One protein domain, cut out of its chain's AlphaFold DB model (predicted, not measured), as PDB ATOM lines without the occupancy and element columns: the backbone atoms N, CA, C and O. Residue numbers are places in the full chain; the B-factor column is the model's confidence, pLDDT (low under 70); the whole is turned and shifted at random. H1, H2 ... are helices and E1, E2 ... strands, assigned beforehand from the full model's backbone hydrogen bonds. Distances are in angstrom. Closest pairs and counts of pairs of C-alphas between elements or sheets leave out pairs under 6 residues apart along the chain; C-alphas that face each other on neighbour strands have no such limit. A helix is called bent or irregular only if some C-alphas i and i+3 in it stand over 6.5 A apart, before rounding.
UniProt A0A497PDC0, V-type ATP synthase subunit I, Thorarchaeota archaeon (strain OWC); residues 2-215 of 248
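Overview. This is residues 2 to 215 of the 248 residues of the protein "V-type ATP synthase subunit I" of Thorarchaeota archaeon (strain OWC) (UniProt A0A497PDC0). The domain looks like an open V with a small head on each arm: H5 and H6 follow each other in nearly one line, with H7 folded back beside H6 to make the long arm, while H2 and the two arms of the bent helix H4 pack together and slant away from H5 as the short arm. The short arm ends in the E1 and E2 hairpin with H3, the long arm ends in two small two-stranded ribbons, E3 with E6 and E4 with E5, and H1 packs on H2 near the corner of the V. The printed part has 214 residues with seven named helices and six named strands, in the order H1 H2 H3 E1 E2 H4 H5 H6 E3 E4 E5 E6 H7; each sheet has two antiparallel strands. The class is mostly helix, and the whole is loose, with a radius of gyration of the C-alphas of 24.8 A and spans of 73 by 43 by 27 A.

Along the chain. E2, the longest strand, covers residues 75 to 79 and measures 10.4 A; its partner E1 covers residues 53 to 55. H3, residues 44 to 48, precedes E1. H4, residues 80 to 100, was assigned as one helix by its hydrogen bonds but is bent, with C-alphas 87 and 90 6.8 A apart; its arms are H4a, residues 80 to 87, and H4b, residues 90 to 100, 15.4 A long. H2, residues 16 to 38, is 30.6 A long, and H1, residues 2 to 12, is 15.4 A long and begins with C-alpha 2 at (-51.703, 7.589, -3.005). H5, residues 103 to 123, is 30.1 A long, and H6, residues 125 to 144, is 28.4 A long. The short strands are E3, residues 150 to 152, E4, residues 168 to 170, E5, residues 173 to 175, and E6, residues 178 to 180. H7, residues 181 to 214, is 46.6 A long and ends with C-alpha 214 at (-51.019, 10.126, 2.081).

Arrangement. E1 and E2 form an antiparallel hairpin at 142 degrees, with N 76 and O 54 3.1 A apart, within hydrogen-bond range. The closest C-alphas of E1 and H4a, Val 54 and Ala 80, are 5.5 A apart. H3 touches H4a, closest at the C-alphas of Phe 48 and Gln 81, 4.8 A. H4a and H4b are near each other at a steep tilt of 41 degrees. H2 touches H4a with residues 27 to 35 alone, closest at the C-alphas of Gly 31 and Cys 87, 4.3 A. H2 touches H4b, closest at the C-alphas of Ser 24 and Pro 91, 4.9 A, opposite ways at a shallow tilt of 34 degrees, only just short of steep. H1, H2, H4b, H5 and H7 form a bundle, a group of helices running up and down, each against the one before it in the chain. H1 and H2 are a helical hairpin, closest at the C-alphas of Arg 10 and Ala 19, 5.4 A. H4b and H5 are another, at a steep tilt of 44 degrees, closest at the C-alphas of Ser 99 and Gly 106, 4.2 A. H5 and H6 meet only through their link. H6 touches H7, opposite ways at a shallow tilt of 7 degrees, closest at the C-alphas of Val 142 and Gly 183, 4.8 A. H7 has a kink of 29 degrees near residue 193, and its residues 211 to 214 alone touch H1, closest at the C-alphas of Gly 2 and Lys 214, 5.7 A. H7 is neither bent nor irregular, but only just: C-alphas 209 and 212 are 6.2 A apart. E3 and E6 are antiparallel, with N 179 and O 151 3.5 A apart, within hydrogen-bond range. E4 and E5 are a hairpin, with N 168 and O 175 3.0 A apart, within hydrogen-bond range; E5 runs on into E6 across a break of 2 residues, at 70 degrees. Every O i to N i+4 pair is within hydrogen-bond range in H1, H2, H4a, H4b, H5 and H6, against 27 of 30 in H7 and 0 of 1 in H3, where 2 of 2 O i to N i+3 pairs are.

Size, cuts and confidence. The two C-alphas farthest apart, those of Met 101 and Val 173, are 74.5 A apart, while the first and last printed C-alphas are 6.8 A apart. The printed part has no cut. The links from E1 to E2, 19 residues, and from E3 to E4, 15 residues, are long; in the second, residues 157 to 158 pair antiparallel with residues 161 to 162. The mean pLDDT of the printed part is 71.9, and 94 residues are under 70, among them residues 50 to 82 and residues 146 to 179.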
ATOM      1  N   GLY A   2     -51.587   6.659  -4.154       67.94
ATOM      2  CA  GLY A   2     -51.703   7.589  -3.005       67.94
ATOM      3  C   GLY A   2     -51.049   8.971  -3.209       67.94
ATOM      4  O   GLY A   2     -51.648   9.992  -2.904       67.94
ATOM      5  N   ILE A   3     -49.866   9.013  -3.834       71.19
ATOM      6  CA  ILE A   3     -49.165  10.265  -4.189       71.19
ATOM      7  C   ILE A   3     -49.954  11.088  -5.226       71.19
ATOM      8  O   ILE A   3     -50.016  12.309  -5.136       71.19
ATOM      9  N   VAL A   4     -50.615  10.419  -6.179       71.81
ATOM     10  CA  VAL A   4     -51.474  11.063  -7.192       71.81
ATOM     11  C   VAL A   4     -52.676  11.728  -6.523       71.81
ATOM     12  O   VAL A   4     -53.063  12.827  -6.906       71.81
ATOM     13  N   LEU A   5     -53.247  11.081  -5.501       68.62
ATOM     14  CA  LEU A   5     -54.380  11.623  -4.755       68.62
ATOM     15  C   LEU A   5     -53.983  12.855  -3.931       68.62
ATOM     16  O   LEU A   5     -54.733  13.825  -3.894       68.62
ATOM     17  N   ASN A   6     -52.797  12.833  -3.313       69.31
ATOM     18  CA  ASN A   6     -52.248  13.985  -2.593       69.31
ATOM     19  C   ASN A   6     -52.039  15.177  -3.540       69.31
ATOM     20  O   ASN A   6     -52.541  16.270  -3.279       69.31
ATOM     21  N   LEU A   7     -51.406  14.934  -4.693       70.19
ATOM     22  CA  LEU A   7     -51.242  15.936  -5.745       70.19
ATOM     23  C   LEU A   7     -52.592  16.513  -6.192       70.19
ATOM     24  O   LEU A   7     -52.746  17.730  -6.280       70.19
ATOM     25  N   TYR A   8     -53.579  15.653  -6.446       74.69
ATOM     26  CA  TYR A   8     -54.920  16.079  -6.840       74.69
ATOM     27  C   TYR A   8     -55.585  16.952  -5.767       74.69
ATOM     28  O   TYR A   8     -56.187  17.976  -6.095       74.69
ATOM     29  N   ASN A   9     -55.446  16.587  -4.489       71.69
ATOM     30  CA  ASN A   9     -56.024  17.352  -3.389       71.69
ATOM     31  C   ASN A   9     -55.384  18.746  -3.276       71.69
ATOM     32  O   ASN A   9     -56.100  19.747  -3.250       71.69
ATOM     33  N   ARG A  10     -54.048  18.839  -3.323       69.75
ATOM     34  CA  ARG A  10     -53.331  20.130  -3.281       69.75
ATOM     35  C   ARG A  10     -53.639  21.011  -4.493       69.75
ATOM     36  O   ARG A  10     -53.835  22.219  -4.357       69.75
ATOM     37  N   LEU A  11     -53.781  20.407  -5.675       72.38
ATOM     38  CA  LEU A  11     -54.189  21.119  -6.888       72.38
ATOM     39  C   LEU A  11     -55.613  21.690  -6.761       72.38
ATOM     40  O   LEU A  11     -55.879  22.808  -7.203       72.38
ATOM     41  N   LYS A  12     -56.523  20.953  -6.113       72.69
ATOM     42  CA  LYS A  12     -57.906  21.384  -5.865       72.69
ATOM     43  C   LYS A  12     -57.997  22.546  -4.868       72.69
ATOM     44  O   LYS A  12     -58.839  23.423  -5.053       72.69
ATOM     45  N   HIS A  13     -57.125  22.589  -3.860       76.31
ATOM     46  CA  HIS A  13     -57.074  23.666  -2.861       76.31
ATOM     47  C   HIS A  13     -56.323  24.934  -3.330       76.31
ATOM     48  O   HIS A  13     -56.263  25.910  -2.589       76.31
ATOM     49  N   ARG A  14     -55.844  24.973  -4.588       69.44
ATOM     50  CA  ARG A  14     -55.102  26.095  -5.216       69.44
ATOM     51  C   ARG A  14     -53.762  26.447  -4.550       69.44
ATOM     52  O   ARG A  14     -53.240  27.546  -4.742       69.44
ATOM     53  N   GLU A  15     -53.145  25.502  -3.853       72.44
ATOM     54  CA  GLU A  15     -51.805  25.655  -3.272       72.44
ATOM     55  C   GLU A  15     -50.734  25.266  -4.304       72.44
ATOM     56  O   GLU A  15     -50.133  24.192  -4.268       72.44
ATOM     57  N   TYR A  16     -50.503  26.150  -5.281       66.12
ATOM     58  CA  TYR A  16     -49.639  25.863  -6.436       66.12
ATOM     59  C   TYR A  16     -48.187  25.527  -6.065       66.12
ATOM     60  O   TYR A  16     -47.564  24.709  -6.739       66.12
ATOM     61  N   ARG A  17     -47.643  26.118  -4.993       63.91
ATOM     62  CA  ARG A  17     -46.256  25.877  -4.564       63.91
ATOM     63  C   ARG A  17     -46.054  24.444  -4.067       63.91
ATOM     64  O   ARG A  17     -45.102  23.789  -4.470       63.91
ATOM     65  N   GLU A  18     -46.974  23.951  -3.251       67.19
ATOM     66  CA  GLU A  18     -46.908  22.605  -2.677       67.19
ATOM     67  C   GLU A  18     -47.327  21.531  -3.692       67.19
ATOM     68  O   GLU A  18     -46.785  20.426  -3.710       67.19
ATOM     69  N   ALA A  19     -48.234  21.871  -4.617       69.25
ATOM     70  CA  ALA A  19     -48.585  21.004  -5.738       69.25
ATOM     71  C   ALA A  19     -47.393  20.747  -6.681       69.25
ATOM     72  O   ALA A  19     -47.230  19.626  -7.165       69.25
ATOM     73  N   ILE A  20     -46.531  21.748  -6.913       70.38
ATOM     74  CA  ILE A  20     -45.305  21.578  -7.713       70.38
ATOM     75  C   ILE A  20     -44.343  20.597  -7.032       70.38
ATOM     76  O   ILE A  20     -43.798  19.726  -7.707       70.38
ATOM     77  N   VAL A  21     -44.177  20.680  -5.707       68.44
ATOM     78  CA  VAL A  21     -43.331  19.746  -4.942       68.44
ATOM     79  C   VAL A  21     -43.872  18.316  -5.048       68.44
ATOM     80  O   VAL A  21     -43.126  17.400  -5.397       68.44
ATOM     81  N   ALA A  22     -45.180  18.127  -4.851       66.88
ATOM     82  CA  ALA A  22     -45.826  16.817  -4.962       66.88
ATOM     83  C   ALA A  22     -45.750  16.221  -6.384       66.88
ATOM     84  O   ALA A  22     -45.563  15.011  -6.546       66.88
ATOM     85  N   PHE A  23     -45.863  17.053  -7.425       77.56
ATOM     86  CA  PHE A  23     -45.702  16.627  -8.820       77.56
ATOM     87  C   PHE A  23     -44.258  16.227  -9.124       77.56
ATOM     88  O   PHE A  23     -44.020  15.169  -9.710       77.56
ATOM     89  N   SER A  24     -43.298  17.040  -8.678       74.00
ATOM     90  CA  SER A  24     -41.872  16.760  -8.847       74.00
ATOM     91  C   SER A  24     -41.477  15.455  -8.163       74.00
ATOM     92  O   SER A  24     -40.783  14.631  -8.749       74.00
ATOM     93  N   TYR A  25     -42.006  15.209  -6.965       74.38
ATOM     94  CA  TYR A  25     -41.807  13.969  -6.226       74.38
ATOM     95  C   TYR A  25     -42.348  12.733  -6.962       74.38
ATOM     96  O   TYR A  25     -41.667  11.709  -7.061       74.38
ATOM     97  N   LEU A  26     -43.561  12.826  -7.521       77.94
ATOM     98  CA  LEU A  26     -44.128  11.760  -8.348       77.94
ATOM     99  C   LEU A  26     -43.253  11.482  -9.574       77.94
ATOM    100  O   LEU A  26     -43.024  10.320  -9.917       77.94
ATOM    101  N   TRP A  27     -42.752  12.542 -10.207       80.81
ATOM    102  CA  TRP A  27     -41.855  12.436 -11.349       80.81
ATOM    103  C   TRP A  27     -40.529  11.772 -10.959       80.81
ATOM    104  O   TRP A  27     -40.128  10.826 -11.634       80.81
ATOM    105  N   THR A  28     -39.884  12.172  -9.855       80.50
ATOM    106  CA  THR A  28     -38.653  11.525  -9.361       80.50
ATOM    107  C   THR A  28     -38.881  10.046  -9.066       80.50
ATOM    108  O   THR A  28     -38.037   9.220  -9.401       80.50
ATOM    109  N   TYR A  29     -40.020   9.688  -8.467       77.56
ATOM    110  CA  TYR A  29     -40.345   8.294  -8.163       77.56
ATOM    111  C   TYR A  29     -40.494   7.442  -9.419       77.56
ATOM    112  O   TYR A  29     -39.892   6.374  -9.525       77.56
ATOM    113  N   LEU A  30     -41.253   7.932 -10.397       74.50
ATOM    114  CA  LEU A  30     -41.463   7.229 -11.658       74.50
ATOM    115  C   LEU A  30     -40.169   7.158 -12.482       74.50
ATOM    116  O   LEU A  30     -39.867   6.120 -13.070       74.50
ATOM    117  N   GLY A  31     -39.372   8.228 -12.461       74.50
ATOM    118  CA  GLY A  31     -38.046   8.268 -13.064       74.50
ATOM    119  C   GLY A  31     -37.084   7.262 -12.436       74.50
ATOM    120  O   GLY A  31     -36.450   6.500 -13.157       74.50
ATOM    121  N   PHE A  32     -37.022   7.191 -11.106       74.94
ATOM    122  CA  PHE A  32     -36.180   6.233 -10.387       74.94
ATOM    123  C   PHE A  32     -36.561   4.777 -10.694       74.94
ATOM    124  O   PHE A  32     -35.688   3.961 -10.985       74.94
ATOM    125  N   VAL A  33     -37.858   4.452 -10.702       73.88
ATOM    126  CA  VAL A  33     -38.346   3.106 -11.058       73.88
ATOM    127  C   VAL A  33     -37.995   2.754 -12.506       73.88
ATOM    128  O   VAL A  33     -37.529   1.647 -12.770       73.88
ATOM    129  N   ASN A  34     -38.158   3.695 -13.439       71.12
ATOM    130  CA  ASN A  34     -37.783   3.481 -14.834       71.12
ATOM    131  C   ASN A  34     -36.272   3.322 -15.023       71.12
ATOM    132  O   ASN A  34     -35.872   2.572 -15.899       71.12
ATOM    133  N   LEU A  35     -35.423   3.960 -14.218       70.81
ATOM    134  CA  LEU A  35     -33.973   3.748 -14.302       70.81
ATOM    135  C   LEU A  35     -33.540   2.396 -13.748       70.81
ATOM    136  O   LEU A  35     -32.650   1.763 -14.309       70.81
ATOM    137  N   LEU A  36     -34.173   1.955 -12.662       68.81
ATOM    138  CA  LEU A  36     -33.807   0.710 -11.999       68.81
ATOM    139  C   LEU A  36     -34.329  -0.524 -12.745       68.81
ATOM    140  O   LEU A  36     -33.629  -1.527 -12.817       68.81
ATOM    141  N   PHE A  37     -35.543  -0.448 -13.299       63.88
ATOM    142  CA  PHE A  37     -36.190  -1.578 -13.972       63.88
ATOM    143  C   PHE A  37     -36.404  -1.363 -15.471       63.88
ATOM    144  O   PHE A  37     -36.358  -2.320 -16.232       63.88
ATOM    145  N   GLY A  38     -36.669  -0.129 -15.899       57.16
ATOM    146  CA  GLY A  38     -37.065   0.195 -17.272       57.16
ATOM    147  C   GLY A  38     -35.911   0.468 -18.237       57.16
ATOM    148  O   GLY A  38     -36.122   0.449 -19.443       57.16
ATOM    149  N   VAL A  39     -34.694   0.707 -17.756       58.25
ATOM    150  CA  VAL A  39     -33.517   0.857 -18.613       58.25
ATOM    151  C   VAL A  39     -32.710  -0.422 -18.525       58.25
ATOM    152  O   VAL A  39     -32.363  -0.883 -17.443       58.25
ATOM    153  N   SER A  40     -32.377  -0.974 -19.689       55.34
ATOM    154  CA  SER A  40     -31.466  -2.108 -19.858       55.34
ATOM    155  C   SER A  40     -30.007  -1.737 -19.508       55.34
ATOM    156  O   SER A  40     -29.079  -1.939 -20.293       55.34
ATOM    157  N   ALA A  41     -29.785  -1.147 -18.340       57.81
ATOM    158  CA  ALA A  41     -28.481  -0.785 -17.820       57.81
ATOM    159  C   ALA A  41     -28.214  -1.642 -16.583       57.81
ATOM    160  O   ALA A  41     -28.729  -1.378 -15.501       57.81
ATOM    161  N   ASN A  42     -27.374  -2.665 -16.743       58.84
ATOM    162  CA  ASN A  42     -26.970  -3.553 -15.648       58.84
ATOM    163  C   ASN A  42     -26.010  -2.873 -14.647       58.84
ATOM    164  O   ASN A  42     -25.592  -3.499 -13.673       58.84
ATOM    165  N   SER A  43     -25.629  -1.612 -14.881       65.06
ATOM    166  CA  SER A  43     -24.729  -0.844 -14.023       65.06
ATOM    167  C   SER A  43     -25.159   0.619 -13.891       65.06
ATOM    168  O   SER A  43     -25.647   1.238 -14.835       65.06
ATOM    169  N   VAL A  44     -24.895   1.202 -12.715       64.19
ATOM    170  CA  VAL A  44     -25.124   2.633 -12.431       64.19
ATOM    171  C   VAL A  44     -24.259   3.530 -13.327       64.19
ATOM    172  O   VAL A  44     -24.647   4.647 -13.645       64.19
ATOM    173  N   SER A  45     -23.102   3.046 -13.791       67.69
ATOM    174  CA  SER A  45     -22.246   3.789 -14.724       67.69
ATOM    175  C   SER A  45     -22.915   4.010 -16.082       67.69
ATOM    176  O   SER A  45     -22.755   5.074 -16.668       67.69
ATOM    177  N   ALA A  46     -23.715   3.046 -16.549       66.50
ATOM    178  CA  ALA A  46     -24.436   3.146 -17.814       66.50
ATOM    179  C   ALA A  46     -25.600   4.154 -17.759       66.50
ATOM    180  O   ALA A  46     -26.098   4.576 -18.797       66.50
ATOM    181  N   TRP A  47     -26.010   4.601 -16.564       66.56
ATOM    182  CA  TRP A  47     -26.965   5.706 -16.405       66.56
ATOM    183  C   TRP A  47     -26.338   7.065 -16.751       66.56
ATOM    184  O   TRP A  47     -27.036   8.020 -17.081       66.56
ATOM    185  N   PHE A  48     -25.013   7.172 -16.685       68.62
ATOM    186  CA  PHE A  48     -24.294   8.413 -16.949       68.62
ATOM    187  C   PHE A  48     -23.400   8.303 -18.185       68.62
ATOM    188  O   PHE A  48     -22.434   9.052 -18.294       68.62
ATOM    189  N   ASP A  49     -23.711   7.405 -19.119       71.81
ATOM    190  CA  ASP A  49     -22.961   7.258 -20.369       71.81
ATOM    191  C   ASP A  49     -23.457   8.261 -21.442       71.81
ATOM    192  O   ASP A  49     -24.659   8.265 -21.749       71.81
ATOM    193  N   PRO A  50     -22.592   9.148 -21.985       65.69
ATOM    194  CA  PRO A  50     -22.978  10.118 -23.013       65.69
ATOM    195  C   PRO A  50     -23.437   9.486 -24.331       65.69
ATOM    196  O   PRO A  50     -24.302  10.059 -24.996       65.69
ATOM    197  N   ASP A  51     -22.899   8.315 -24.684       59.72
ATOM    198  CA  ASP A  51     -23.105   7.677 -25.993       59.72
ATOM    199  C   ASP A  51     -24.097   6.497 -25.935       59.72
ATOM    200  O   ASP A  51     -24.453   5.911 -26.960       59.72
ATOM    201  N   GLY A  52     -24.577   6.145 -24.738       61.81
ATOM    202  CA  GLY A  52     -25.502   5.030 -24.530       61.81
ATOM    203  C   GLY A  52     -26.907   5.307 -25.077       61.81
ATOM    204  O   GLY A  52     -27.507   6.338 -24.774       61.81
ATOM    205  N   THR A  53     -27.470   4.371 -25.844       61.00
ATOM    206  CA  THR A  53     -28.871   4.414 -26.290       61.00
ATOM    207  C   THR A  53     -29.795   3.793 -25.244       61.00
ATOM    208  O   THR A  53     -29.504   2.741 -24.672       61.00
ATOM    209  N   VAL A  54     -30.930   4.445 -24.971       60.06
ATOM    210  CA  VAL A  54     -31.904   3.963 -23.983       60.06
ATOM    211  C   VAL A  54     -32.987   3.142 -24.669       60.06
ATOM    212  O   VAL A  54     -33.815   3.670 -25.413       60.06
ATOM    213  N   ASN A  55     -33.019   1.849 -24.356       61.09
ATOM    214  CA  ASN A  55     -34.153   0.984 -24.661       61.09
ATOM    215  C   ASN A  55     -35.091   0.983 -23.458       61.09
ATOM    216  O   ASN A  55     -34.678   0.586 -22.366       61.09
ATOM    217  N   LEU A  56     -36.331   1.433 -23.659       59.19
ATOM    218  CA  LEU A  56     -37.322   1.471 -22.592       59.19
ATOM    219  C   LEU A  56     -38.000   0.103 -22.489       59.19
ATOM    220  O   LEU A  56     -38.825  -0.280 -23.320       59.19
ATOM    221  N   TRP A  57     -37.637  -0.639 -21.455       55.06
ATOM    222  CA  TRP A  57     -38.374  -1.799 -20.991       55.06
ATOM    223  C   TRP A  57     -39.616  -1.310 -20.243       55.06
ATOM    224  O   TRP A  57     -39.515  -0.610 -19.238       55.06
ATOM    225  N   VAL A  58     -40.807  -1.632 -20.754       53.78
ATOM    226  CA  VAL A  58     -42.072  -1.355 -20.060       53.78
ATOM    227  C   VAL A  58     -42.359  -2.535 -19.125       53.78
ATOM    228  O   VAL A  58     -42.702  -3.612 -19.619       53.78
ATOM    229  N   PRO A  59     -42.305  -2.361 -17.789       50.28
ATOM    230  CA  PRO A  59     -42.415  -3.476 -16.842       50.28
ATOM    231  C   PRO A  59     -43.739  -4.244 -16.884       50.28
ATOM    232  O   PRO A  59     -43.823  -5.375 -16.422       50.28
ATOM    233  N   ILE A  60     -44.791  -3.629 -17.429       48.00
ATOM    234  CA  ILE A  60     -46.161  -4.161 -17.411       48.00
ATOM    235  C   ILE A  60     -46.353  -5.295 -18.436       48.00
ATOM    236  O   ILE A  60     -47.294  -6.071 -18.306       48.00
ATOM    237  N   LEU A  61     -45.466  -5.428 -19.432       42.69
ATOM    238  CA  LEU A  61     -45.631  -6.406 -20.516       42.69
ATOM    239  C   LEU A  61     -44.810  -7.689 -20.370       42.69
ATOM    240  O   LEU A  61     -44.950  -8.546 -21.228       42.69
ATOM    241  N   GLY A  62     -44.009  -7.873 -19.314       46.03
ATOM    242  CA  GLY A  62     -43.432  -9.183 -18.959       46.03
ATOM    243  C   GLY A  62     -42.608  -9.899 -20.045       46.03
ATOM    244  O   GLY A  62     -42.314 -11.082 -19.899       46.03
ATOM    245  N   ILE A  63     -42.225  -9.219 -21.128       41.81
ATOM    246  CA  ILE A  63     -41.427  -9.793 -22.209       41.81
ATOM    247  C   ILE A  63     -39.980  -9.344 -21.990       41.81
ATOM    248  O   ILE A  63     -39.671  -8.165 -22.118       41.81
ATOM    249  N   GLY A  64     -39.124 -10.306 -21.634       43.53
ATOM    250  CA  GLY A  64     -37.672 -10.286 -21.823       43.53
ATOM    251  C   GLY A  64     -36.824  -9.551 -20.775       43.53
ATOM    252  O   GLY A  64     -36.719  -8.331 -20.772       43.53
ATOM    253  N   TYR A  65     -36.067 -10.312 -19.983       41.88
ATOM    254  CA  TYR A  65     -34.754  -9.856 -19.521       41.88
ATOM    255  C   TYR A  65     -33.817  -9.916 -20.729       41.88
ATOM    256  O   TYR A  65     -33.447 -11.001 -21.174       41.88
ATOM    257  N   GLY A  66     -33.489  -8.774 -21.325       44.19
ATOM    258  CA  GLY A  66     -32.653  -8.749 -22.520       44.19
ATOM    259  C   GLY A  66     -31.936  -7.424 -22.664       44.19
ATOM    260  O   GLY A  66     -32.577  -6.392 -22.833       44.19
ATOM    261  N   THR A  67     -30.607  -7.480 -22.618       48.50
ATOM    262  CA  THR A  67     -29.753  -6.369 -23.018       48.50
ATOM    263  C   THR A  67     -29.720  -6.254 -24.536       48.50
ATOM    264  O   THR A  67     -29.402  -7.222 -25.222       48.50
ATOM    265  N   GLY A  68     -30.096  -5.088 -25.066       52.81
ATOM    266  CA  GLY A  68     -29.984  -4.774 -26.493       52.81
ATOM    267  C   GLY A  68     -31.295  -4.626 -27.277       52.81
ATOM    268  O   GLY A  68     -32.406  -4.735 -26.759       52.81
ATOM    269  N   ASN A  69     -31.127  -4.290 -28.559       55.81
ATOM    270  CA  ASN A  69     -32.184  -3.981 -29.522       55.81
ATOM    271  C   ASN A  69     -32.860  -5.262 -30.044       55.81
ATOM    272  O   ASN A  69     -32.535  -5.740 -31.126       55.81
ATOM    273  N   ASN A  70     -33.798  -5.820 -29.278       50.62
ATOM    274  CA  ASN A  70     -34.552  -7.016 -29.676       50.62
ATOM    275  C   ASN A  70     -35.900  -6.710 -30.358       50.62
ATOM    276  O   ASN A  70     -36.795  -7.546 -30.330       50.62
ATOM    277  N   GLY A  71     -36.095  -5.524 -30.951       53.25
ATOM    278  CA  GLY A  71     -37.305  -5.181 -31.727       53.25
ATOM    279  C   GLY A  71     -38.624  -5.092 -30.936       53.25
ATOM    280  O   GLY A  71     -39.616  -4.601 -31.464       53.25
ATOM    281  N   VAL A  72     -38.637  -5.526 -29.672       53.88
ATOM    282  CA  VAL A  72     -39.781  -5.462 -28.746       53.88
ATOM    283  C   VAL A  72     -39.775  -4.163 -27.925       53.88
ATOM    284  O   VAL A  72     -40.828  -3.715 -27.475       53.88
ATOM    285  N   TYR A  73     -38.614  -3.519 -27.767       58.56
ATOM    286  CA  TYR A  73     -38.468  -2.268 -27.017       58.56
ATOM    287  C   TYR A  73     -38.308  -1.090 -27.982       58.56
ATOM    288  O   TYR A  73     -37.387  -1.115 -28.803       58.56
ATOM    289  N   PRO A  74     -39.159  -0.051 -27.914       59.62
ATOM    290  CA  PRO A  74     -38.936   1.154 -28.695       59.62
ATOM    291  C   PRO A  74     -37.651   1.842 -28.210       59.62
ATOM    292  O   PRO A  74     -37.521   2.193 -27.035       59.62
ATOM    293  N   LEU A  75     -36.701   2.027 -29.130       56.44
ATOM    294  CA  LEU A  75     -35.523   2.870 -28.930       56.44
ATOM    295  C   LEU A  75     -36.005   4.303 -28.696       56.44
ATOM    296  O   LEU A  75     -36.661   4.884 -29.566       56.44
ATOM    297  N   LEU A  76     -35.674   4.891 -27.548       58.94
ATOM    298  CA  LEU A  76     -35.801   6.335 -27.407       58.94
ATOM    299  C   LEU A  76     -34.604   6.986 -28.117       58.94
ATOM    300  O   LEU A  76     -33.464   6.605 -27.842       58.94
ATOM    301  N   PRO A  77     -34.815   7.975 -29.005       57.62
ATOM    302  CA  PRO A  77     -33.738   8.706 -29.672       57.62
ATOM    303  C   PRO A  77     -33.106   9.736 -28.717       57.62
ATOM    304  O   PRO A  77     -33.064  10.930 -29.002       57.62
ATOM    305  N   MET A  78     -32.680   9.293 -27.533       60.97
ATOM    306  CA  MET A  78     -32.094  10.121 -26.479       60.97
ATOM    307  C   MET A  78     -30.924   9.374 -25.834       60.97
ATOM    308  O   MET A  78     -31.002   8.160 -25.634       60.97
ATOM    309  N   SER A  79     -29.850  10.096 -25.500       66.12
ATOM    310  CA  SER A  79     -28.713   9.526 -24.772       66.12
ATOM    311  C   SER A  79     -29.104   9.121 -23.348       66.12
ATOM    312  O   SER A  79     -29.993   9.727 -22.736       66.12
ATOM    313  N   ALA A  80     -28.420   8.116 -22.797       67.06
ATOM    314  CA  ALA A  80     -28.641   7.617 -21.440       67.06
ATOM    315  C   ALA A  80     -28.508   8.720 -20.387       67.06
ATOM    316  O   ALA A  80     -29.370   8.843 -19.514       67.06
ATOM    317  N   GLN A  81     -27.522   9.604 -20.545       68.06
ATOM    318  CA  GLN A  81     -27.390  10.814 -19.729       68.06
ATOM    319  C   GLN A  81     -28.597  11.755 -19.815       68.06
ATOM    320  O   GLN A  81     -29.048  12.274 -18.796       68.06
ATOM    321  N   MET A  82     -29.137  12.006 -21.010       69.38
ATOM    322  CA  MET A  82     -30.265  12.930 -21.156       69.38
ATOM    323  C   MET A  82     -31.534  12.360 -20.513       69.38
ATOM    324  O   MET A  82     -32.294  13.089 -19.870       69.38
ATOM    325  N   PHE A  83     -31.744  11.048 -20.632       72.50
ATOM    326  CA  PHE A  83     -32.855  10.363 -19.977       72.50
ATOM    327  C   PHE A  83     -32.738  10.431 -18.447       72.50
ATOM    328  O   PHE A  83     -33.710  10.764 -17.769       72.50
ATOM    329  N   THR A  84     -31.551  10.197 -17.885       73.31
ATOM    330  CA  THR A  84     -31.347  10.221 -16.425       73.31
ATOM    331  C   THR A  84     -31.425  11.630 -15.850       73.31
ATOM    332  O   THR A  84     -32.012  11.831 -14.781       73.31
ATOM    333  N   LEU A  85     -30.949  12.630 -16.595       76.69
ATOM    334  CA  LEU A  85     -31.120  14.035 -16.243       76.69
ATOM    335  C   LEU A  85     -32.599  14.433 -16.182       76.69
ATOM    336  O   LEU A  85     -33.021  15.042 -15.201       76.69
ATOM    337  N   LEU A  86     -33.402  14.064 -17.180       77.19
ATOM    338  CA  LEU A  86     -34.831  14.398 -17.217       77.19
ATOM    339  C   LEU A  86     -35.667  13.613 -16.202       77.19
ATOM    340  O   LEU A  86     -36.607  14.155 -15.618       77.19
ATOM    341  N   CYS A  87     -35.359  12.334 -16.002       73.88
ATOM    342  CA  CYS A  87     -36.142  11.468 -15.128       73.88
ATOM    343  C   CYS A  87     -35.813  11.661 -13.645       73.88
ATOM    344  O   CYS A  87     -36.717  11.561 -12.816       73.88
ATOM    345  N   LEU A  88     -34.552  11.932 -13.300       77.44
ATOM    346  CA  LEU A  88     -34.102  11.940 -11.909       77.44
ATOM    347  C   LEU A  88     -33.566  13.302 -11.461       77.44
ATOM    348  O   LEU A  88     -34.013  13.819 -10.438       77.44
ATOM    349  N   VAL A  89     -32.646  13.909 -12.214       80.50
ATOM    350  CA  VAL A  89     -31.934  15.119 -11.756       80.50
ATOM    351  C   VAL A  89     -32.806  16.374 -11.826       80.50
ATOM    352  O   VAL A  89     -32.830  17.155 -10.878       80.50
ATOM    353  N   LEU A  90     -33.556  16.567 -12.910       82.69
ATOM    354  CA  LEU A  90     -34.389  17.753 -13.126       82.69
ATOM    355  C   LEU A  90     -35.532  17.882 -12.099       82.69
ATOM    356  O   LEU A  90     -35.664  18.951 -11.502       82.69
ATOM    357  N   PRO A  91     -36.312  16.832 -11.797       80.56
ATOM    358  CA  PRO A  91     -37.343  16.913 -10.766       80.56
ATOM    359  C   PRO A  91     -36.749  17.068  -9.359       80.56
ATOM    360  O   PRO A  91     -37.297  17.788  -8.521       80.56
ATOM    361  N   LEU A  92     -35.592  16.455  -9.090       81.06
ATOM    362  CA  LEU A  92     -34.893  16.655  -7.821       81.06
ATOM    363  C   LEU A  92     -34.426  18.112  -7.673       81.06
ATOM    364  O   LEU A  92     -34.592  18.703  -6.610       81.06
ATOM    365  N   ALA A  93     -33.914  18.721  -8.744       82.31
ATOM    366  CA  ALA A  93     -33.522  20.128  -8.763       82.31
ATOM    367  C   ALA A  93     -34.721  21.070  -8.561       82.31
ATOM    368  O   ALA A  93     -34.640  22.021  -7.787       82.31
ATOM    369  N   ILE A  94     -35.863  20.792  -9.197       82.50
ATOM    370  CA  ILE A  94     -37.093  21.567  -8.977       82.50
ATOM    371  C   ILE A  94     -37.539  21.450  -7.514       82.50
ATOM    372  O   ILE A  94     -37.884  22.457  -6.893       82.50
ATOM    373  N   MET A  95     -37.490  20.247  -6.938       77.12
ATOM    374  CA  MET A  95     -37.867  20.001  -5.543       77.12
ATOM    375  C   MET A  95     -36.948  20.731  -4.557       77.12
ATOM    376  O   MET A  95     -37.437  21.352  -3.619       77.12
ATOM    377  N   THR A  96     -35.631  20.716  -4.774       77.12
ATOM    378  CA  THR A  96     -34.679  21.412  -3.893       77.12
ATOM    379  C   THR A  96     -34.808  22.929  -4.005       77.12
ATOM    380  O   THR A  96     -34.851  23.609  -2.983       77.12
ATOM    381  N   VAL A  97     -34.953  23.477  -5.215       80.88
ATOM    382  CA  VAL A  97     -35.136  24.924  -5.414       80.88
ATOM    383  C   VAL A  97     -36.438  25.403  -4.773       80.88
ATOM    384  O   VAL A  97     -36.439  26.388  -4.032       80.88
ATOM    385  N   THR A  98     -37.544  24.694  -5.004       73.12
ATOM    386  CA  THR A  98     -38.848  25.058  -4.431       73.12
ATOM    387  C   THR A  98     -38.863  24.913  -2.912       73.12
ATOM    388  O   THR A  98     -39.371  25.811  -2.239       73.12
ATOM    389  N   SER A  99     -38.252  23.859  -2.364       71.94
ATOM    390  CA  SER A  99     -38.067  23.640  -0.923       71.94
ATOM    391  C   SER A  99     -37.260  24.769  -0.266       71.94
ATOM    392  O   SER A  99     -37.724  25.365   0.708       71.94
ATOM    393  N   LEU A 100     -36.122  25.167  -0.843       73.56
ATOM    394  CA  LEU A 100     -35.252  26.204  -0.270       73.56
ATOM    395  C   LEU A 100     -35.919  27.587  -0.190       73.56
ATOM    396  O   LEU A 100     -35.624  28.363   0.719       73.56
ATOM    397  N   MET A 101     -36.882  27.886  -1.070       74.69
ATOM    398  CA  MET A 101     -37.681  29.118  -0.978       74.69
ATOM    399  C   MET A 101     -38.558  29.181   0.289       74.69
ATOM    400  O   MET A 101     -38.978  30.265   0.688       74.69
ATOM    401  N   GLY A 102     -38.823  28.040   0.934       73.25
ATOM    402  CA  GLY A 102     -39.657  27.908   2.136       73.25
ATOM    403  C   GLY A 102     -38.883  27.953   3.451       73.25
ATOM    404  O   GLY A 102     -39.463  27.668   4.495       73.25
ATOM    405  N   LYS A 103     -37.583  28.288   3.418       78.75
ATOM    406  CA  LYS A 103     -36.696  28.311   4.592       78.75
ATOM    407  C   LYS A 103     -36.741  26.980   5.366       78.75
ATOM    408  O   LYS A 103     -36.401  25.943   4.809       78.75
ATOM    409  N   MET A 104     -37.109  27.010   6.648       77.56
ATOM    410  CA  MET A 104     -37.048  25.855   7.546       77.56
ATOM    411  C   MET A 104     -38.152  24.832   7.246       77.56
ATOM    412  O   MET A 104     -37.878  23.636   7.238       77.56
ATOM    413  N   ASP A 105     -39.356  25.297   6.901       78.12
ATOM    414  CA  ASP A 105     -40.503  24.425   6.612       78.12
ATOM    415  C   ASP A 105     -40.295  23.643   5.311       78.12
ATOM    416  O   ASP A 105     -40.571  22.448   5.237       78.12
ATOM    417  N   GLY A 106     -39.706  24.289   4.300       78.50
ATOM    418  CA  GLY A 106     -39.389  23.618   3.042       78.50
ATOM    419  C   GLY A 106     -38.317  22.532   3.184       78.50
ATOM    420  O   GLY A 106     -38.398  21.509   2.501       78.50
ATOM    421  N   LEU A 107     -37.328  22.707   4.070       79.06
ATOM    422  CA  LEU A 107     -36.303  21.685   4.326       79.06
ATOM    423  C   LEU A 107     -36.901  20.452   5.011       79.06
ATOM    424  O   LEU A 107     -36.557  19.325   4.649       79.06
ATOM    425  N   VAL A 108     -37.811  20.658   5.967       83.62
ATOM    426  CA  VAL A 108     -38.548  19.563   6.614       83.62
ATOM    427  C   VAL A 108     -39.384  18.808   5.582       83.62
ATOM    428  O   VAL A 108     -39.293  17.585   5.517       83.62
ATOM    429  N   GLU A 109     -40.096  19.528   4.712       79.31
ATOM    430  CA  GLU A 109     -40.888  18.941   3.627       79.31
ATOM    431  C   GLU A 109     -40.022  18.089   2.672       79.31
ATOM    432  O   GLU A 109     -40.378  16.956   2.342       79.31
ATOM    433  N   TYR A 110     -38.834  18.571   2.287       80.44
ATOM    434  CA  TYR A 110     -37.886  17.804   1.464       80.44
ATOM    435  C   TYR A 110     -37.432  16.499   2.140       80.44
ATOM    436  O   TYR A 110     -37.369  15.447   1.489       80.44
ATOM    437  N   LEU A 111     -37.108  16.549   3.437       84.00
ATOM    438  CA  LEU A 111     -36.679  15.371   4.195       84.00
ATOM    439  C   LEU A 111     -37.822  14.376   4.395       84.00
ATOM    440  O   LEU A 111     -37.606  13.174   4.241       84.00
ATOM    441  N   GLU A 112     -39.030  14.857   4.678       84.06
ATOM    442  CA  GLU A 112     -40.220  14.022   4.830       84.06
ATOM    443  C   GLU A 112     -40.544  13.274   3.532       84.06
ATOM    444  O   GLU A 112     -40.740  12.057   3.559       84.06
ATOM    445  N   TYR A 113     -40.493  13.949   2.378       77.81
ATOM    446  CA  TYR A 113     -40.686  13.284   1.087       77.81
ATOM    447  C   TYR A 113     -39.569  12.286   0.765       77.81
ATOM    448  O   TYR A 113     -39.856  11.166   0.329       77.81
ATOM    449  N   SER A 114     -38.305  12.652   1.007       80.94
ATOM    450  CA  SER A 114     -37.148  11.784   0.731       80.94
ATOM    451  C   SER A 114     -37.174  10.511   1.582       80.94
ATOM    452  O   SER A 114     -37.068   9.400   1.059       80.94
ATOM    453  N   ILE A 115     -37.379  10.656   2.895       85.19
ATOM    454  CA  ILE A 115     -37.478   9.527   3.829       85.19
ATOM    455  C   ILE A 115     -38.751   8.728   3.551       85.19
ATOM    456  O   ILE A 115     -38.705   7.497   3.524       85.19
ATOM    457  N   GLY A 116     -39.867   9.406   3.278       82.06
ATOM    458  CA  GLY A 116     -41.132   8.782   2.910       82.06
ATOM    459  C   GLY A 116     -40.985   7.876   1.690       82.06
ATOM    460  O   GLY A 116     -41.444   6.741   1.729       82.06
ATOM    461  N   MET A 117     -40.277   8.307   0.643       78.94
ATOM    462  CA  MET A 117     -40.054   7.516  -0.582       78.94
ATOM    463  C   MET A 117     -39.408   6.162  -0.302       78.94
ATOM    464  O   MET A 117     -39.886   5.119  -0.762       78.94
ATOM    465  N   ILE A 118     -38.318   6.197   0.463       84.69
ATOM    466  CA  ILE A 118     -37.522   5.020   0.800       84.69
ATOM    467  C   ILE A 118     -38.306   4.146   1.771       84.69
ATOM    468  O   ILE A 118     -38.458   2.952   1.529       84.69
ATOM    469  N   SER A 119     -38.846   4.743   2.836       85.00
ATOM    470  CA  SER A 119     -39.602   4.034   3.868       85.00
ATOM    471  C   SER A 119     -40.778   3.275   3.264       85.00
ATOM    472  O   SER A 119     -40.922   2.080   3.507       85.00
ATOM    473  N   HIS A 120     -41.546   3.939   2.403       81.44
ATOM    474  CA  HIS A 120     -42.682   3.355   1.712       81.44
ATOM    475  C   HIS A 120     -42.275   2.191   0.797       81.44
ATOM    476  O   HIS A 120     -42.763   1.069   0.922       81.44
ATOM    477  N   THR A 121     -41.276   2.404  -0.056       85.06
ATOM    478  CA  THR A 121     -40.797   1.353  -0.970       85.06
ATOM    479  C   THR A 121     -40.260   0.133  -0.213       85.06
ATOM    480  O   THR A 121     -40.608  -1.001  -0.540       85.06
ATOM    481  N   VAL A 122     -39.465   0.349   0.839       85.25
ATOM    482  CA  VAL A 122     -38.910  -0.728   1.676       85.25
ATOM    483  C   VAL A 122     -40.006  -1.440   2.474       85.25
ATOM    484  O   VAL A 122     -39.938  -2.652   2.670       85.25
ATOM    485  N   SER A 123     -41.055  -0.730   2.895       83.94
ATOM    486  CA  SER A 123     -42.191  -1.294   3.637       83.94
ATOM    487  C   SER A 123     -42.898  -2.419   2.860       83.94
ATOM    488  O   SER A 123     -43.283  -3.432   3.456       83.94
ATOM    489  N   TYR A 124     -42.980  -2.318   1.525       86.00
ATOM    490  CA  TYR A 124     -43.546  -3.369   0.665       86.00
ATOM    491  C   TYR A 124     -42.694  -4.642   0.569       86.00
ATOM    492  O   TYR A 124     -43.251  -5.708   0.291       86.00
ATOM    493  N   ALA A 125     -41.391  -4.592   0.881       87.06
ATOM    494  CA  ALA A 125     -40.538  -5.787   0.930       87.06
ATOM    495  C   ALA A 125     -41.062  -6.839   1.924       87.06
ATOM    496  O   ALA A 125     -40.770  -8.025   1.796       87.06
ATOM    497  N   ARG A 126     -41.903  -6.426   2.881       87.38
ATOM    498  CA  ARG A 126     -42.607  -7.330   3.792       87.38
ATOM    499  C   ARG A 126     -43.514  -8.331   3.075       87.38
ATOM    500  O   ARG A 126     -43.567  -9.482   3.488       87.38
ATOM    501  N   ILE A 127     -44.228  -7.910   2.031       87.69
ATOM    502  CA  ILE A 127     -45.116  -8.812   1.278       87.69
ATOM    503  C   ILE A 127     -44.275  -9.849   0.531       87.69
ATOM    504  O   ILE A 127     -44.597 -11.033   0.547       87.69
ATOM    505  N   PHE A 128     -43.158  -9.416  -0.056       88.56
ATOM    506  CA  PHE A 128     -42.194 -10.317  -0.680       88.56
ATOM    507  C   PHE A 128     -41.608 -11.317   0.327       88.56
ATOM    508  O   PHE A 128     -41.577 -12.512   0.053       88.56
ATOM    509  N   ALA A 129     -41.204 -10.855   1.516       90.12
ATOM    510  CA  ALA A 129     -40.694 -11.722   2.574       90.12
ATOM    511  C   ALA A 129     -41.727 -12.771   3.005       90.12
ATOM    512  O   ALA A 129     -41.369 -13.930   3.193       90.12
ATOM    513  N   LEU A 130     -43.001 -12.385   3.109       89.81
ATOM    514  CA  LEU A 130     -44.070 -13.320   3.436       89.81
ATOM    515  C   LEU A 130     -44.254 -14.376   2.345       89.81
ATOM    516  O   LEU A 130     -44.286 -15.552   2.659       89.81
ATOM    517  N   ASN A 131     -44.254 -13.986   1.068       89.94
ATOM    518  CA  ASN A 131     -44.288 -14.949  -0.035       89.94
ATOM    519  C   ASN A 131     -43.105 -15.938   0.010       89.94
ATOM    520  O   ASN A 131     -43.275 -17.127  -0.227       89.94
ATOM    521  N   THR A 132     -41.901 -15.477   0.352       91.12
ATOM    522  CA  THR A 132     -40.745 -16.372   0.518       91.12
ATOM    523  C   THR A 132     -40.939 -17.339   1.689       91.12
ATOM    524  O   THR A 132     -40.639 -18.525   1.559       91.12
ATOM    525  N   VAL A 133     -41.473 -16.866   2.819       91.56
ATOM    526  CA  VAL A 133     -41.812 -17.722   3.967       91.56
ATOM    527  C   VAL A 133     -42.879 -18.750   3.583       91.56
ATOM    528  O   VAL A 133     -42.694 -19.923   3.907       91.56
ATOM    529  N   HIS A 134     -43.910 -18.358   2.827       89.88
ATOM    530  CA  HIS A 134     -44.930 -19.264   2.297       89.88
ATOM    531  C   HIS A 134     -44.319 -20.437   1.535       89.88
ATOM    532  O   HIS A 134     -44.641 -21.599   1.793       89.88
ATOM    533  N   LEU A 135     -43.410 -20.133   0.602       89.81
ATOM    534  CA  LEU A 135     -42.746 -21.128  -0.240       89.81
ATOM    535  C   LEU A 135     -41.877 -22.082   0.592       89.81
ATOM    536  O   LEU A 135     -41.882 -23.296   0.367       89.81
ATOM    537  N   ILE A 136     -41.158 -21.553   1.583       90.56
ATOM    538  CA  ILE A 136     -40.301 -22.356   2.463       90.56
ATOM    539  C   ILE A 136     -41.147 -23.245   3.383       90.56
ATOM    540  O   ILE A 136     -40.911 -24.445   3.454       90.56
ATOM    541  N   LEU A 137     -42.158 -22.701   4.062       88.75
ATOM    542  CA  LEU A 137     -43.006 -23.492   4.955       88.75
ATOM    543  C   LEU A 137     -43.793 -24.553   4.183       88.75
ATOM    544  O   LEU A 137     -43.810 -25.711   4.598       88.75
ATOM    545  N   SER A 138     -44.374 -24.199   3.035       87.19
ATOM    546  CA  SER A 138     -45.113 -25.157   2.205       87.19
ATOM    547  C   SER A 138     -44.215 -26.297   1.719       87.19
ATOM    548  O   SER A 138     -44.611 -27.457   1.797       87.19
ATOM    549  N   SER A 139     -42.978 -26.006   1.294       83.81
ATOM    550  CA  SER A 139     -42.029 -27.056   0.894       83.81
ATOM    551  C   SER A 139     -41.576 -27.929   2.070       83.81
ATOM    552  O   SER A 139     -41.487 -29.145   1.915       83.81
ATOM    553  N   MET A 140     -41.378 -27.359   3.263       84.56
ATOM    554  CA  MET A 140     -41.020 -28.122   4.467       84.56
ATOM    555  C   MET A 140     -42.132 -29.073   4.920       84.56
ATOM    556  O   MET A 140     -41.846 -30.223   5.246       84.56
ATOM    557  N   PHE A 141     -43.400 -28.650   4.893       81.75
ATOM    558  CA  PHE A 141     -44.523 -29.538   5.226       81.75
ATOM    559  C   PHE A 141     -44.697 -30.671   4.213       81.75
ATOM    560  O   PHE A 141     -45.055 -31.781   4.604       81.75
ATOM    561  N   VAL A 142     -44.420 -30.416   2.932       78.25
ATOM    562  CA  VAL A 142     -44.477 -31.449   1.888       78.25
ATOM    563  C   VAL A 142     -43.318 -32.443   2.021       78.25
ATOM    564  O   VAL A 142     -43.530 -33.627   1.799       78.25
ATOM    565  N   GLN A 143     -42.123 -32.003   2.425       77.62
ATOM    566  CA  GLN A 143     -40.945 -32.877   2.541       77.62
ATOM    567  C   GLN A 143     -40.846 -33.625   3.883       77.62
ATOM    568  O   GLN A 143     -40.320 -34.733   3.919       77.62
ATOM    569  N   MET A 144     -41.311 -33.042   4.997       72.19
ATOM    570  CA  MET A 144     -41.152 -33.642   6.332       72.19
ATOM    571  C   MET A 144     -42.275 -34.607   6.738       72.19
ATOM    572  O   MET A 144     -42.059 -35.422   7.638       72.19
ATOM    573  N   LEU A 145     -43.476 -34.522   6.147       71.69
ATOM    574  CA  LEU A 145     -44.581 -35.425   6.501       71.69
ATOM    575  C   LEU A 145     -44.463 -36.761   5.745       71.69
ATOM    576  O   LEU A 145     -44.275 -36.749   4.529       71.69
ATOM    577  N   PRO A 146     -44.618 -37.915   6.426       64.00
ATOM    578  CA  PRO A 146     -44.465 -39.221   5.794       64.00
ATOM    579  C   PRO A 146     -45.480 -39.432   4.664       64.00
ATOM    580  O   PRO A 146     -46.682 -39.186   4.824       64.00
ATOM    581  N   ALA A 147     -44.985 -39.937   3.532       63.78
ATOM    582  CA  ALA A 147     -45.760 -40.299   2.351       63.78
ATOM    583  C   ALA A 147     -46.557 -41.592   2.583       63.78
ATOM    584  O   ALA A 147     -46.274 -42.642   2.028       63.78
ATOM    585  N   LEU A 148     -47.563 -41.537   3.460       57.72
ATOM    586  CA  LEU A 148     -48.440 -42.688   3.713       57.72
ATOM    587  C   LEU A 148     -49.381 -42.981   2.530       57.72
ATOM    588  O   LEU A 148     -49.870 -44.097   2.399       57.72
ATOM    589  N   ILE A 149     -49.658 -41.973   1.694       60.75
ATOM    590  CA  ILE A 149     -50.456 -42.082   0.468       60.75
ATOM    591  C   ILE A 149     -49.713 -41.307  -0.620       60.75
ATOM    592  O   ILE A 149     -49.661 -40.073  -0.587       60.75
ATOM    593  N   GLU A 150     -49.132 -42.049  -1.555       64.56
ATOM    594  CA  GLU A 150     -48.465 -41.538  -2.747       64.56
ATOM    595  C   GLU A 150     -49.482 -41.497  -3.890       64.56
ATOM    596  O   GLU A 150     -50.070 -42.517  -4.250       64.56
ATOM    597  N   ILE A 151     -49.730 -40.307  -4.443       63.66
ATOM    598  CA  ILE A 151     -50.439 -40.177  -5.717       63.66
ATOM    599  C   ILE A 151     -49.382 -39.854  -6.776       63.66
ATOM    600  O   ILE A 151     -48.720 -38.817  -6.637       63.66
ATOM    601  N   PRO A 152     -49.209 -40.700  -7.809       63.72
ATOM    602  CA  PRO A 152     -48.325 -40.388  -8.923       63.72
ATOM    603  C   PRO A 152     -48.883 -39.173  -9.664       63.72
ATOM    604  O   PRO A 152     -50.062 -39.136 -10.036       63.72
ATOM    605  N   VAL A 153     -48.054 -38.145  -9.830       62.66
ATOM    606  CA  VAL A 153     -48.460 -36.926 -10.528       62.66
ATOM    607  C   VAL A 153     -48.337 -37.190 -12.032       62.66
ATOM    608  O   VAL A 153     -47.230 -37.468 -12.498       62.66
ATOM    609  N   PRO A 154     -49.429 -37.127 -12.820       62.81
ATOM    610  CA  PRO A 154     -49.320 -37.301 -14.261       62.81
ATOM    611  C   PRO A 154     -48.466 -36.168 -14.856       62.81
ATOM    612  O   PRO A 154     -48.514 -35.042 -14.354       62.81
ATOM    613  N   PRO A 155     -47.698 -36.424 -15.929       60.34
ATOM    614  CA  PRO A 155     -46.876 -35.400 -16.559       60.34
ATOM    615  C   PRO A 155     -47.770 -34.288 -17.121       60.34
ATOM    616  O   PRO A 155     -48.636 -34.529 -17.963       60.34
ATOM    617  N   ILE A 156     -47.564 -33.058 -16.644       63.00
ATOM    618  CA  ILE A 156     -48.283 -31.870 -17.113       63.00
ATOM    619  C   ILE A 156     -47.330 -31.059 -17.990       63.00
ATOM    620  O   ILE A 156     -46.351 -30.484 -17.507       63.00
ATOM    621  N   SER A 157     -47.638 -30.991 -19.284       59.66
ATOM    622  CA  SER A 157     -46.994 -30.083 -20.230       59.66
ATOM    623  C   SER A 157     -47.944 -28.930 -20.565       59.66
ATOM    624  O   SER A 157     -49.089 -29.135 -20.973       59.66
ATOM    625  N   VAL A 158     -47.478 -27.694 -20.378       58.72
ATOM    626  CA  VAL A 158     -48.207 -26.481 -20.781       58.72
ATOM    627  C   VAL A 158     -47.349 -25.758 -21.807       58.72
ATOM    628  O   VAL A 158     -46.213 -25.391 -21.521       58.72
ATOM    629  N   LEU A 159     -47.883 -25.567 -23.020       55.78
ATOM    630  CA  LEU A 159     -47.220 -24.825 -24.105       55.78
ATOM    631  C   LEU A 159     -45.787 -25.308 -24.425       55.78
ATOM    632  O   LEU A 159     -44.900 -24.502 -24.685       55.78
ATOM    633  N   GLY A 160     -45.547 -26.623 -24.408       58.03
ATOM    634  CA  GLY A 160     -44.244 -27.205 -24.766       58.03
ATOM    635  C   GLY A 160     -43.145 -27.044 -23.708       58.03
ATOM    636  O   GLY A 160     -42.023 -27.481 -23.941       58.03
ATOM    637  N   VAL A 161     -43.460 -26.463 -22.546       58.34
ATOM    638  CA  VAL A 161     -42.598 -26.488 -21.361       58.34
ATOM    639  C   VAL A 161     -43.069 -27.638 -20.473       58.34
ATOM    640  O   VAL A 161     -44.199 -27.639 -19.975       58.34
ATOM    641  N   GLU A 162     -42.219 -28.650 -20.313       59.59
ATOM    642  CA  GLU A 162     -42.441 -29.749 -19.371       59.59
ATOM    643  C   GLU A 162     -42.226 -29.214 -17.949       59.59
ATOM    644  O   GLU A 162     -41.095 -29.035 -17.501       59.59
ATOM    645  N   ILE A 163     -43.318 -28.889 -17.250       63.22
ATOM    646  CA  ILE A 163     -43.271 -28.360 -15.875       63.22
ATOM    647  C   ILE A 163     -42.923 -29.482 -14.886       63.22
ATOM    648  O   ILE A 163     -42.294 -29.237 -13.858       63.22
ATOM    649  N   VAL A 164     -43.306 -30.720 -15.210       60.97
ATOM    650  CA  VAL A 164     -43.010 -31.919 -14.422       60.97
ATOM    651  C   VAL A 164     -42.443 -32.986 -15.366       60.97
ATOM    652  O   VAL A 164     -43.205 -33.512 -16.182       60.97
ATOM    653  N   PRO A 165     -41.133 -33.301 -15.308       61.97
ATOM    654  CA  PRO A 165     -40.573 -34.398 -16.088       61.97
ATOM    655  C   PRO A 165     -41.168 -35.738 -15.617       61.97
ATOM    656  O   PRO A 165     -41.449 -35.897 -14.428       61.97
ATOM    657  N   PRO A 166     -41.350 -36.720 -16.520       58.81
ATOM    658  CA  PRO A 166     -42.011 -37.991 -16.205       58.81
ATOM    659  C   PRO A 166     -41.270 -38.834 -15.155       58.81
ATOM    660  O   PRO A 166     -41.867 -39.722 -14.555       58.81
ATOM    661  N   GLN A 167     -39.977 -38.580 -14.941       57.81
ATOM    662  CA  GLN A 167     -39.127 -39.304 -13.999       57.81
ATOM    663  C   GLN A 167     -38.176 -38.309 -13.334       57.81
ATOM    664  O   GLN A 167     -37.503 -37.533 -14.022       57.81
ATOM    665  N   VAL A 168     -38.111 -38.330 -12.004       64.50
ATOM    666  CA  VAL A 168     -37.149 -37.539 -11.232       64.50
ATOM    667  C   VAL A 168     -36.068 -38.485 -10.716       64.50
ATOM    668  O   VAL A 168     -36.343 -39.611 -10.307       64.50
ATOM    669  N   TRP A 169     -34.814 -38.043 -10.783       56.28
ATOM    670  CA  TRP A 169     -33.692 -38.791 -10.227       56.28
ATOM    671  C   TRP A 169     -33.676 -38.610  -8.712       56.28
ATOM    672  O   TRP A 169     -33.247 -37.567  -8.219       56.28
ATOM    673  N   GLU A 170     -34.112 -39.631  -7.979       56.44
ATOM    674  CA  GLU A 170     -34.046 -39.659  -6.520       56.44
ATOM    675  C   GLU A 170     -33.231 -40.881  -6.069       56.44
ATOM    676  O   GLU A 170     -33.467 -42.001  -6.514       56.44
ATOM    677  N   HIS A 171     -32.212 -40.672  -5.227       57.56
ATOM    678  CA  HIS A 171     -31.389 -41.742  -4.633       57.56
ATOM    679  C   HIS A 171     -30.779 -42.778  -5.614       57.56
ATOM    680  O   HIS A 171     -30.449 -43.895  -5.218       57.56
ATOM    681  N   GLY A 172     -30.564 -42.412  -6.885       60.47
ATOM    682  CA  GLY A 172     -29.945 -43.289  -7.891       60.47
ATOM    683  C   GLY A 172     -30.912 -44.235  -8.615       60.47
ATOM    684  O   GLY A 172     -30.455 -45.114  -9.344       60.47
ATOM    685  N   VAL A 173     -32.225 -44.044  -8.454       59.44
ATOM    686  CA  VAL A 173     -33.276 -44.778  -9.175       59.44
ATOM    687  C   VAL A 173     -34.208 -43.771  -9.864       59.44
ATOM    688  O   VAL A 173     -34.428 -42.669  -9.365       59.44
ATOM    689  N   LEU A 174     -34.727 -44.130 -11.042       59.94
ATOM    690  CA  LEU A 174     -35.762 -43.356 -11.731       59.94
ATOM    691  C   LEU A 174     -37.098 -43.620 -11.038       59.94
ATOM    692  O   LEU A 174     -37.620 -44.732 -11.131       59.94
ATOM    693  N   VAL A 175     -37.629 -42.619 -10.338       64.06
ATOM    694  CA  VAL A 175     -38.907 -42.719  -9.620       64.06
ATOM    695  C   VAL A 175     -39.902 -41.730 -10.222       64.06
ATOM    696  O   VAL A 175     -39.527 -40.632 -10.651       64.06
ATOM    697  N   GLU A 176     -41.172 -42.127 -10.295       64.44
ATOM    698  CA  GLU A 176     -42.251 -41.215 -10.676       64.44
ATOM    699  C   GLU A 176     -42.433 -40.168  -9.566       64.44
ATOM    700  O   GLU A 176     -42.430 -40.528  -8.384       64.44
ATOM    701  N   PRO A 177     -42.572 -38.871  -9.901       63.25
ATOM    702  CA  PRO A 177     -42.795 -37.845  -8.895       63.25
ATOM    703  C   PRO A 177     -44.108 -38.126  -8.154       63.25
ATOM    704  O   PRO A 177     -45.181 -38.187  -8.759       63.25
ATOM    705  N   TYR A 178     -44.018 -38.279  -6.834       66.62
ATOM    706  CA  TYR A 178     -45.157 -38.457  -5.940       66.62
ATOM    707  C   TYR A 178     -45.316 -37.223  -5.051       66.62
ATOM    708  O   TYR A 178     -44.343 -36.580  -4.657       66.62
ATOM    709  N   ILE A 179     -46.561 -36.884  -4.715       69.19
ATOM    710  CA  ILE A 179     -46.853 -35.884  -3.682       69.19
ATOM    711  C   ILE A 179     -47.468 -36.611  -2.483       69.19
ATOM    712  O   ILE A 179     -48.477 -37.303  -2.656       69.19
ATOM    713  N   PRO A 180     -46.919 -36.452  -1.262       72.19
ATOM    714  CA  PRO A 180     -47.522 -37.016  -0.063       72.19
ATOM    715  C   PRO A 180     -48.851 -36.308   0.239       72.19
ATOM    716  O   PRO A 180     -48.872 -35.142   0.644       72.19
ATOM    717  N   LEU A 181     -49.975 -37.017   0.071       73.38
ATOM    718  CA  LEU A 181     -51.327 -36.447   0.218       73.38
ATOM    719  C   LEU A 181     -51.562 -35.848   1.614       73.38
ATOM    720  O   LEU A 181     -52.127 -34.763   1.748       73.38
ATOM    721  N   LEU A 182     -51.110 -36.552   2.656       73.31
ATOM    722  CA  LEU A 182     -51.241 -36.108   4.044       73.31
ATOM    723  C   LEU A 182     -50.456 -34.806   4.279       73.31
ATOM    724  O   LEU A 182     -50.986 -33.867   4.869       73.31
ATOM    725  N   GLY A 183     -49.218 -34.742   3.773       74.75
ATOM    726  CA  GLY A 183     -48.348 -33.565   3.841       74.75
ATOM    727  C   GLY A 183     -48.950 -32.356   3.137       74.75
ATOM    728  O   GLY A 183     -49.015 -31.272   3.715       74.75
ATOM    729  N   ALA A 184     -49.476 -32.557   1.930       76.50
ATOM    730  CA  ALA A 184     -50.110 -31.503   1.147       76.50
ATOM    731  C   ALA A 184     -51.396 -30.969   1.803       76.50
ATOM    732  O   ALA A 184     -51.595 -29.755   1.866       76.50
ATOM    733  N   LEU A 185     -52.255 -31.851   2.326       82.44
ATOM    734  CA  LEU A 185     -53.510 -31.460   2.972       82.44
ATOM    735  C   LEU A 185     -53.259 -30.710   4.285       82.44
ATOM    736  O   LEU A 185     -53.788 -29.617   4.491       82.44
ATOM    737  N   VAL A 186     -52.434 -31.286   5.164       82.75
ATOM    738  CA  VAL A 186     -52.108 -30.684   6.464       82.75
ATOM    739  C   VAL A 186     -51.327 -29.389   6.265       82.75
ATOM    740  O   VAL A 186     -51.677 -28.380   6.876       82.75
ATOM    741  N   GLY A 187     -50.334 -29.390   5.373       84.56
ATOM    742  CA  GLY A 187     -49.559 -28.204   5.020       84.56
ATOM    743  C   GLY A 187     -50.455 -27.076   4.525       84.56
ATOM    744  O   GLY A 187     -50.401 -25.976   5.061       84.56
ATOM    745  N   THR A 188     -51.362 -27.356   3.587       86.69
ATOM    746  CA  THR A 188     -52.257 -26.334   3.023       86.69
ATOM    747  C   THR A 188     -53.204 -25.749   4.072       86.69
ATOM    748  O   THR A 188     -53.392 -24.534   4.113       86.69
ATOM    749  N   ILE A 189     -53.788 -26.574   4.948       89.06
ATOM    750  CA  ILE A 189     -54.710 -26.094   5.991       89.06
ATOM    751  C   ILE A 189     -53.958 -25.279   7.051       89.06
ATOM    752  O   ILE A 189     -54.370 -24.170   7.390       89.06
ATOM    753  N   VAL A 190     -52.854 -25.815   7.578       87.62
ATOM    754  CA  VAL A 190     -52.107 -25.189   8.679       87.62
ATOM    755  C   VAL A 190     -51.395 -23.922   8.210       87.62
ATOM    756  O   VAL A 190     -51.566 -22.869   8.827       87.62
ATOM    757  N   VAL A 191     -50.640 -23.999   7.108       88.88
ATOM    758  CA  VAL A 191     -49.942 -22.842   6.531       88.88
ATOM    759  C   VAL A 191     -50.963 -21.822   6.039       88.88
ATOM    760  O   VAL A 191     -50.858 -20.654   6.391       88.88
ATOM    761  N   GLY A 192     -52.013 -22.251   5.333       89.06
ATOM    762  CA  GLY A 192     -53.032 -21.349   4.796       89.06
ATOM    763  C   GLY A 192     -53.738 -20.506   5.862       89.06
ATOM    764  O   GLY A 192     -53.898 -19.300   5.675       89.06
ATOM    765  N   ILE A 193     -54.124 -21.098   6.999       90.50
ATOM    766  CA  ILE A 193     -54.799 -20.356   8.080       90.50
ATOM    767  C   ILE A 193     -53.821 -19.430   8.811       90.50
ATOM    768  O   ILE A 193     -54.112 -18.243   8.989       90.50
ATOM    769  N   LEU A 194     -52.673 -19.957   9.253       88.88
ATOM    770  CA  LEU A 194     -51.720 -19.195  10.066       88.88
ATOM    771  C   LEU A 194     -51.084 -18.056   9.269       88.88
ATOM    772  O   LEU A 194     -51.028 -16.913   9.730       88.88
ATOM    773  N   GLU A 195     -50.636 -18.357   8.058       88.94
ATOM    774  CA  GLU A 195     -50.008 -17.377   7.191       88.94
ATOM    775  C   GLU A 195     -51.026 -16.425   6.574       88.94
ATOM    776  O   GLU A 195     -50.755 -15.230   6.488       88.94
ATOM    777  N   GLY A 196     -52.220 -16.908   6.220       89.31
ATOM    778  CA  GLY A 196     -53.292 -16.061   5.704       89.31
ATOM    779  C   GLY A 196     -53.680 -14.955   6.687       89.31
ATOM    780  O   GLY A 196     -53.814 -13.794   6.291       89.31
ATOM    781  N   LEU A 197     -53.782 -15.274   7.982       91.38
ATOM    782  CA  LEU A 197     -54.052 -14.275   9.022       91.38
ATOM    783  C   LEU A 197     -52.908 -13.254   9.150       91.38
ATOM    784  O   LEU A 197     -53.158 -12.047   9.239       91.38
ATOM    785  N   LEU A 198     -51.655 -13.716   9.121       89.00
ATOM    786  CA  LEU A 198     -50.476 -12.850   9.206       89.00
ATOM    787  C   LEU A 198     -50.352 -11.939   7.968       89.00
ATOM    788  O   LEU A 198     -50.109 -10.734   8.102       89.00
ATOM    789  N   ALA A 199     -50.606 -12.481   6.774       88.31
ATOM    790  CA  ALA A 199     -50.680 -11.751   5.511       88.31
ATOM    791  C   ALA A 199     -51.746 -10.661   5.561       88.31
ATOM    792  O   ALA A 199     -51.488  -9.500   5.228       88.31
ATOM    793  N   PHE A 200     -52.937 -11.013   6.037       90.12
ATOM    794  CA  PHE A 200     -54.038 -10.075   6.178       90.12
ATOM    795  C   PHE A 200     -53.684  -8.922   7.130       90.12
ATOM    796  O   PHE A 200     -53.820  -7.753   6.768       90.12
ATOM    797  N   MET A 201     -53.143  -9.209   8.315       90.81
ATOM    798  CA  MET A 201     -52.737  -8.155   9.252       90.81
ATOM    799  C   MET A 201     -51.632  -7.254   8.684       90.81
ATOM    800  O   MET A 201     -51.657  -6.032   8.871       90.81
ATOM    801  N   HIS A 202     -50.659  -7.828   7.974       89.31
ATOM    802  CA  HIS A 202     -49.583  -7.055   7.365       89.31
ATOM    803  C   HIS A 202     -50.060  -6.166   6.216       89.31
ATOM    804  O   HIS A 202     -49.628  -5.013   6.144       89.31
ATOM    805  N   THR A 203     -50.964  -6.655   5.367       88.12
ATOM    806  CA  THR A 203     -51.571  -5.853   4.293       88.12
ATOM    807  C   THR A 203     -52.456  -4.743   4.853       88.12
ATOM    808  O   THR A 203     -52.345  -3.601   4.406       88.12
ATOM    809  N   LEU A 204     -53.245  -5.020   5.896       88.88
ATOM    810  CA  LEU A 204     -54.046  -4.016   6.599       88.88
ATOM    811  C   LEU A 204     -53.161  -2.910   7.190       88.88
ATOM    812  O   LEU A 204     -53.437  -1.726   6.995       88.88
ATOM    813  N   ARG A 205     -52.049  -3.272   7.846       89.75
ATOM    814  CA  ARG A 205     -51.081  -2.288   8.355       89.75
ATOM    815  C   ARG A 205     -50.480  -1.446   7.236       89.75
ATOM    816  O   ARG A 205     -50.343  -0.240   7.416       89.75
ATOM    817  N   LEU A 206     -50.097  -2.059   6.115       86.62
ATOM    818  CA  LEU A 206     -49.590  -1.315   4.960       86.62
ATOM    819  C   LEU A 206     -50.651  -0.332   4.456       86.62
ATOM    820  O   LEU A 206     -50.341   0.833   4.252       86.62
ATOM    821  N   HIS A 207     -51.917  -0.733   4.374       84.44
ATOM    822  CA  HIS A 207     -52.995   0.177   3.991       84.44
ATOM    823  C   HIS A 207     -53.114   1.373   4.962       84.44
ATOM    824  O   HIS A 207     -53.091   2.527   4.537       84.44
ATOM    825  N   PHE A 208     -53.151   1.133   6.275       81.00
ATOM    826  CA  PHE A 208     -53.226   2.198   7.294       81.00
ATOM    827  C   PHE A 208     -52.008   3.112   7.362       81.00
ATOM    828  O   PHE A 208     -52.162   4.327   7.452       81.00
ATOM    829  N   VAL A 209     -50.801   2.567   7.298       80.00
ATOM    830  CA  VAL A 209     -49.585   3.371   7.467       80.00
ATOM    831  C   VAL A 209     -49.164   4.040   6.163       80.00
ATOM    832  O   VAL A 209     -48.658   5.157   6.181       80.00
ATOM    833  N   GLU A 210     -49.366   3.382   5.027       78.25
ATOM    834  CA  GLU A 210     -48.797   3.801   3.747       78.25
ATOM    835  C   GLU A 210     -49.794   4.503   2.827       78.25
ATOM    836  O   GLU A 210     -49.434   5.422   2.089       78.25
ATOM    837  N   TRP A 211     -51.035   4.018   2.810       74.69
ATOM    838  CA  TRP A 211     -52.068   4.531   1.920       74.69
ATOM    839  C   TRP A 211     -52.867   5.645   2.590       74.69
ATOM    840  O   TRP A 211     -53.010   6.727   2.020       74.69
ATOM    841  N   PHE A 212     -53.344   5.410   3.813       71.50
ATOM    842  CA  PHE A 212     -54.155   6.386   4.537       71.50
ATOM    843  C   PHE A 212     -53.362   7.642   4.930       71.50
ATOM    844  O   PHE A 212     -53.888   8.740   4.773       71.50
ATOM    845  N   SER A 213     -52.088   7.528   5.321       68.38
ATOM    846  CA  SER A 213     -51.237   8.688   5.664       68.38
ATOM    847  C   SER A 213     -51.045   9.693   4.520       68.38
ATOM    848  O   SER A 213     -50.777  10.862   4.769       68.38
ATOM    849  N   LYS A 214     -51.221   9.268   3.261       68.25
ATOM    850  CA  LYS A 214     -51.019  10.126   2.081       68.25
ATOM    851  C   LYS A 214     -52.219  11.004   1.735       68.25
ATOM    852  O   LYS A 214     -52.029  11.990   1.025       68.25
ATOM    853  N   PHE A 215     -53.428  10.651   2.182       64.25
ATOM    854  CA  PHE A 215     -54.659  11.376   1.823       64.25
ATOM    855  C   PHE A 215     -55.504  11.807   3.023       64.25
ATOM    856  O   PHE A 215     -56.283  12.756   2.914       64.25
TER     857      PHE A 215